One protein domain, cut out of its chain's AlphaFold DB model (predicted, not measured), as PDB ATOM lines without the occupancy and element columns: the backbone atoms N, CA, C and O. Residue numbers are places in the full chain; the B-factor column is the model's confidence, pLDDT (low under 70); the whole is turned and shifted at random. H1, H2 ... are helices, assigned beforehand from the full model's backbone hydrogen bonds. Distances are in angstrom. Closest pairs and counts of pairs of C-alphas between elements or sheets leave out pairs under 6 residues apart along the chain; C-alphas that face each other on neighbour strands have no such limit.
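Overview. This is residues 2 to 47 of the 206 residues of the protein "Oligopeptide ABC transporter" of Streptococcus pneumoniae (UniProt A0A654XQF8). This is an open, loose strand of chain with little regular structure: two short helices, H1 and H2, sit near opposite ends of an elongated outline, joined by the drawn-out residues 10 to 22. Beyond H2, residues 29 to 47 loop round and fold back toward the space between the helices. The printed part has 46 residues, with H1 then H2 and no named strand. The class is all helix, with only 14 residues in named elements. The whole is loose, with a radius of gyration of the C-alphas of 13.1 A and spans of 36 by 20 by 14 A.

Arrangement. H1, residues 2 to 9, and H2, residues 23 to 28, are apart. In both helices every O i to N i+4 pair is within hydrogen-bond range.

Along the chain. H1 measures 10.6 A from C-alpha 2 at (-47.740, 117.604, 187.059) to C-alpha 9. H2 measures 8.7 A and ends at C-alpha 28, (-31.778, 100.576, 184.454).

Size, cuts and confidence. The C-alphas of Ala 7 and Glu 34, 36.1 A apart, are the two farthest apart. The link from H1 to H2, 13 residues, is long. The printed part has no cut, and no printed residue is under 70 in pLDDT.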
ATOM      1  N   LYS A   2     -46.426 118.208 186.713       91.44
ATOM      2  CA  LYS A   2     -47.740 117.604 187.059       91.44
ATOM      3  C   LYS A   2     -48.863 118.619 187.304       91.44
ATOM      4  O   LYS A   2     -49.800 118.687 186.520       91.44
ATOM      5  N   GLN A   3     -48.723 119.451 188.341       92.81
ATOM      6  CA  GLN A   3     -49.766 120.407 188.733       92.81
ATOM      7  C   GLN A   3     -50.166 121.345 187.584       92.81
ATOM      8  O   GLN A   3     -51.345 121.614 187.389       92.81
ATOM      9  N   SER A   4     -49.191 121.839 186.819       91.44
ATOM     10  CA  SER A   4     -49.440 122.752 185.702       91.44
ATOM     11  C   SER A   4     -50.178 122.065 184.549       91.44
ATOM     12  O   SER A   4     -51.090 122.666 183.986       91.44
ATOM     13  N   LEU A   5     -49.815 120.821 184.217       91.00
ATOM     14  CA  LEU A   5     -50.463 120.052 183.148       91.00
ATOM     15  C   LEU A   5     -51.906 119.701 183.509       91.00
ATOM     16  O   LEU A   5     -52.809 119.999 182.735       91.00
ATOM     17  N   GLU A   6     -52.137 119.156 184.702       95.06
ATOM     18  CA  GLU A   6     -53.481 118.766 185.151       95.06
ATOM     19  C   GLU A   6     -54.411 119.978 185.297       95.06
ATOM     20  O   GLU A   6     -55.583 119.908 184.938       95.06
ATOM     21  N   ALA A   7     -53.890 121.121 185.761       96.00
ATOM     22  CA  ALA A   7     -54.672 122.353 185.859       96.00
ATOM     23  C   ALA A   7     -55.026 122.948 184.486       96.00
ATOM     24  O   ALA A   7     -56.104 123.516 184.329       96.00
ATOM     25  N   THR A   8     -54.127 122.838 183.503       95.19
ATOM     26  CA  THR A   8     -54.317 123.443 182.173       95.19
ATOM     27  C   THR A   8     -55.155 122.559 181.254       95.19
ATOM     28  O   THR A   8     -56.007 123.061 180.527       95.19
ATOM     29  N   LEU A   9     -54.917 121.245 181.278       94.75
ATOM     30  CA  LEU A   9     -55.576 120.272 180.401       94.75
ATOM     31  C   LEU A   9     -56.838 119.667 181.033       94.75
ATOM     32  O   LEU A   9     -57.657 119.085 180.324       94.75
ATOM     33  N   GLY A  10     -57.018 119.842 182.344       93.62
ATOM     34  CA  GLY A  10     -58.106 119.261 183.121       93.62
ATOM     35  C   GLY A  10     -57.770 117.846 183.593       93.62
ATOM     36  O   GLY A  10     -57.399 116.985 182.796       93.62
ATOM     37  N   ALA A  11     -57.957 117.596 184.891       89.25
ATOM     38  CA  ALA A  11     -57.692 116.296 185.514       89.25
ATOM     39  C   ALA A  11     -58.596 115.163 184.986       89.25
ATOM     40  O   ALA A  11     -58.260 113.994 185.141       89.25
ATOM     41  N   ASP A  12     -59.708 115.501 184.330       93.31
ATOM     42  CA  ASP A  12     -60.573 114.529 183.649       93.31
ATOM     43  C   ASP A  12     -59.977 114.042 182.312       93.31
ATOM     44  O   ASP A  12     -60.371 112.992 181.810       93.31
ATOM     45  N   ASN A  13     -59.031 114.794 181.731       93.38
ATOM     46  CA  ASN A  13     -58.393 114.475 180.449       93.38
ATOM     47  C   ASN A  13     -56.980 113.914 180.621       93.38
ATOM     48  O   ASN A  13     -56.574 113.027 179.874       93.38
ATOM     49  N   VAL A  14     -56.215 114.459 181.570       93.69
ATOM     50  CA  VAL A  14     -54.826 114.065 181.821       93.69
ATOM     51  C   VAL A  14     -54.606 113.915 183.317       93.69
ATOM     52  O   VAL A  14     -54.841 114.848 184.082       93.69
ATOM     53  N   ILE A  15     -54.089 112.752 183.707       94.31
ATOM     54  CA  ILE A  15     -53.625 112.464 185.061       94.31
ATOM     55  C   ILE A  15     -52.149 112.090 184.957       94.31
ATOM     56  O   ILE A  15     -51.796 111.150 184.251       94.31
ATOM     57  N   ILE A  16     -51.283 112.834 185.643       93.62
ATOM     58  CA  ILE A  16     -49.842 112.571 185.674       93.62
ATOM     59  C   ILE A  16     -49.525 111.782 186.938       93.62
ATOM     60  O   ILE A  16     -49.508 112.352 188.030       93.62
ATOM     61  N   ASP A  17     -49.259 110.488 186.817       94.38
ATOM     62  CA  ASP A  17     -48.798 109.693 187.955       94.38
ATOM     63  C   ASP A  17     -47.273 109.791 188.111       94.38
ATOM     64  O   ASP A  17     -46.531 109.648 187.142       94.38
ATOM     65  N   ILE A  18     -46.798 110.082 189.325       93.31
ATOM     66  CA  ILE A  18     -45.362 110.249 189.591       93.31
ATOM     67  C   ILE A  18     -44.815 108.934 190.128       93.31
ATOM     68  O   ILE A  18     -45.077 108.573 191.276       93.31
ATOM     69  N   GLN A  19     -43.966 108.286 189.335       92.88
ATOM     70  CA  GLN A  19     -43.237 107.098 189.760       92.88
ATOM     71  C   GLN A  19     -41.971 107.494 190.528       92.88
ATOM     72  O   GLN A  19     -41.030 108.055 189.969       92.88
ATOM     73  N   GLN A  20     -41.950 107.223 191.836       90.56
ATOM     74  CA  GLN A  20     -40.769 107.422 192.679       90.56
ATOM     75  C   GLN A  20     -40.005 106.107 192.811       90.56
ATOM     76  O   GLN A  20     -40.382 105.241 193.598       90.56
ATOM     77  N   LEU A  21     -38.926 105.980 192.046       90.44
ATOM     78  CA  LEU A  21     -38.076 104.793 192.005       90.44
ATOM     79  C   LEU A  21     -36.703 105.078 192.615       90.44
ATOM     80  O   LEU A  21     -36.272 106.232 192.723       90.44
ATOM     81  N   GLN A  22     -35.991 104.024 193.016       93.69
ATOM     82  CA  GLN A  22     -34.603 104.183 193.441       93.69
ATOM     83  C   GLN A  22     -33.715 104.529 192.243       93.69
ATOM     84  O   GLN A  22     -33.991 104.140 191.112       93.69
ATOM     85  N   LYS A  23     -32.607 105.236 192.490       90.94
ATOM     86  CA  LYS A  23     -31.700 105.700 191.429       90.94
ATOM     87  C   LYS A  23     -31.250 104.575 190.491       90.94
ATOM     88  O   LYS A  23     -31.192 104.785 189.283       90.94
ATOM     89  N   ASP A  24     -30.930 103.407 191.040       93.75
ATOM     90  CA  ASP A  24     -30.453 102.272 190.246       93.75
ATOM     91  C   ASP A  24     -31.564 101.708 189.352       93.75
ATOM     92  O   ASP A  24     -31.315 101.407 188.188       93.75
ATOM     93  N   GLU A  25     -32.800 101.648 189.853       92.31
ATOM     94  CA  GLU A  25     -33.971 101.239 189.068       92.31
ATOM     95  C   GLU A  25     -34.242 102.230 187.935       92.31
ATOM     96  O   GLU A  25     -34.353 101.813 186.786       92.31
ATOM     97  N   VAL A  26     -34.245 103.539 188.235       91.00
ATOM     98  CA  VAL A  26     -34.416 104.594 187.222       91.00
ATOM     99  C   VAL A  26     -33.353 104.477 186.134       91.00
ATOM    100  O   VAL A  26     -33.680 104.542 184.954       91.00
ATOM    101  N   ASN A  27     -32.082 104.304 186.502       91.19
ATOM    102  CA  ASN A  27     -31.011 104.199 185.515       91.19
ATOM    103  C   ASN A  27     -31.157 102.947 184.640       91.19
ATOM    104  O   ASN A  27     -30.872 103.018 183.450       91.19
ATOM    105  N   ASN A  28     -31.606 101.823 185.201       91.38
ATOM    106  CA  ASN A  28     -31.778 100.576 184.454       91.38
ATOM    107  C   ASN A  28     -32.896 100.650 183.409       91.38
ATOM    108  O   ASN A  28     -32.735 100.085 182.333       91.38
ATOM    109  N   ILE A  29     -33.984 101.367 183.703       90.06
ATOM    110  CA  ILE A  29     -35.098 101.581 182.760       90.06
ATOM    111  C   ILE A  29     -34.915 102.819 181.866       90.06
ATOM    112  O   ILE A  29     -35.825 103.176 181.123       90.06
ATOM    113  N   THR A  30     -33.775 103.512 181.990       89.94
ATOM    114  CA  THR A  30     -33.411 104.674 181.166       89.94
ATOM    115  C   THR A  30     -31.988 104.528 180.622       89.94
ATOM    116  O   THR A  30     -31.734 103.785 179.682       89.94
ATOM    117  N   TYR A  31     -31.008 105.175 181.255       87.12
ATOM    118  CA  TYR A  31     -29.629 105.308 180.783       87.12
ATOM    119  C   TYR A  31     -28.927 103.979 180.433       87.12
ATOM    120  O   TYR A  31     -28.143 103.932 179.487       87.12
ATOM    121  N   PHE A  32     -29.194 102.904 181.180       90.44
ATOM    122  CA  PHE A  32     -28.590 101.584 180.970       90.44
ATOM    123  C   PHE A  32     -29.464 100.614 180.165       90.44
ATOM    124  O   PHE A  32     -29.051  99.472 179.968       90.44
ATOM    125  N   ALA A  33     -30.635 101.037 179.677       91.00
ATOM    126  CA  ALA A  33     -31.458 100.198 178.816       91.00
ATOM    127  C   ALA A  33     -30.678  99.828 177.540       91.00
ATOM    128  O   ALA A  33     -30.104 100.690 176.873       91.00
ATOM    129  N   GLU A  34     -30.631  98.543 177.180       90.31
ATOM    130  CA  GLU A  34     -29.817  98.076 176.044       90.31
ATOM    131  C   GLU A  34     -30.413  98.455 174.679       90.31
ATOM    132  O   GLU A  34     -29.681  98.627 173.708       90.31
ATOM    133  N   ASN A  35     -31.736  98.585 174.606       90.50
ATOM    134  CA  ASN A  35     -32.500  98.880 173.396       90.50
ATOM    135  C   ASN A  35     -33.785  99.632 173.762       90.50
ATOM    136  O   ASN A  35     -34.117  99.770 174.941       90.50
ATOM    137  N   ALA A  36     -34.513 100.096 172.752       91.25
ATOM    138  CA  ALA A  36     -35.694 100.928 172.957       91.25
ATOM    139  C   ALA A  36     -36.818 100.233 173.735       91.25
ATOM    140  O   ALA A  36     -37.559 100.895 174.449       91.25
ATOM    141  N   ALA A  37     -36.932  98.905 173.645       91.00
ATOM    142  CA  ALA A  37     -37.933  98.156 174.402       91.00
ATOM    143  C   ALA A  37     -37.599  98.041 175.901       91.00
ATOM    144  O   ALA A  37     -38.453  97.623 176.678       91.00
ATOM    145  N   GLY A  38     -36.364  98.367 176.300       91.06
ATOM    146  CA  GLY A  38     -35.953  98.457 177.702       91.06
ATOM    147  C   GLY A  38     -36.190  99.829 178.339       91.06
ATOM    148  O   GLY A  38     -36.036  99.950 179.550       91.06
ATOM    149  N   GLU A  39     -36.538 100.848 177.547       92.56
ATOM    150  CA  GLU A  39     -36.963 102.153 178.059       92.56
ATOM    151  C   GLU A  39     -38.415 102.035 178.546       92.56
ATOM    152  O   GLU A  39     -39.309 101.727 177.758       92.56
ATOM    153  N   ASP A  40     -38.655 102.246 179.842       91.56
ATOM    154  CA  ASP A  40     -39.967 102.008 180.474       91.56
ATOM    155  C   ASP A  40     -40.507 103.279 181.141       91.56
ATOM    156  O   ASP A  40     -40.462 103.447 182.362       91.56
ATOM    157  N   TRP A  41     -40.951 104.233 180.319       92.12
ATOM    158  CA  TRP A  41     -41.537 105.492 180.775       92.12
ATOM    159  C   TRP A  41     -42.328 106.207 179.665       92.12
ATOM    160  O   TRP A  41     -42.010 106.082 178.486       92.12
ATOM    161  N   ASP A  42     -43.324 107.016 180.049       91.44
ATOM    162  CA  ASP A  42     -44.102 107.857 179.115       91.44
ATOM    163  C   ASP A  42     -43.594 109.311 179.050       91.44
ATOM    164  O   ASP A  42     -43.503 109.917 177.984       91.44
ATOM    165  N   LEU A  43     -43.241 109.886 180.209       89.69
ATOM    166  CA  LEU A  43     -42.619 111.206 180.334       89.69
ATOM    167  C   LEU A  43     -41.511 111.174 181.394       89.69
ATOM    168  O   LEU A  43     -41.770 110.819 182.542       89.69
ATOM    169  N   SER A  44     -40.298 111.595 181.031       88.19
ATOM    170  CA  SER A  44     -39.130 111.579 181.919       88.19
ATOM    171  C   SER A  44     -38.445 112.942 181.982       88.19
ATOM    172  O   SER A  44     -38.208 113.584 180.960       88.19
ATOM    173  N   ASP A  45     -38.098 113.386 183.192       84.38
ATOM    174  CA  ASP A  45     -37.222 114.539 183.437       84.38
ATOM    175  C   ASP A  45     -35.774 114.128 183.759       84.38
ATOM    176  O   ASP A  45     -34.915 114.985 183.990       84.38
ATOM    177  N   ASN A  46     -35.497 112.820 183.756       83.25
ATOM    178  CA  ASN A  46     -34.181 112.262 184.044       83.25
ATOM    179  C   ASN A  46     -33.323 112.081 182.782       83.25
ATOM    180  O   ASN A  46     -32.121 111.825 182.875       83.25
ATOM    181  N   VAL A  47     -33.919 112.254 181.602       80.81
ATOM    182  CA  VAL A  47     -33.197 112.319 180.333       80.81
ATOM    183  C   VAL A  47     -32.663 113.733 180.105       80.81
ATOM    184  O   VAL A  47     -33.355 114.732 180.301       80.81
TER     185      VAL A  47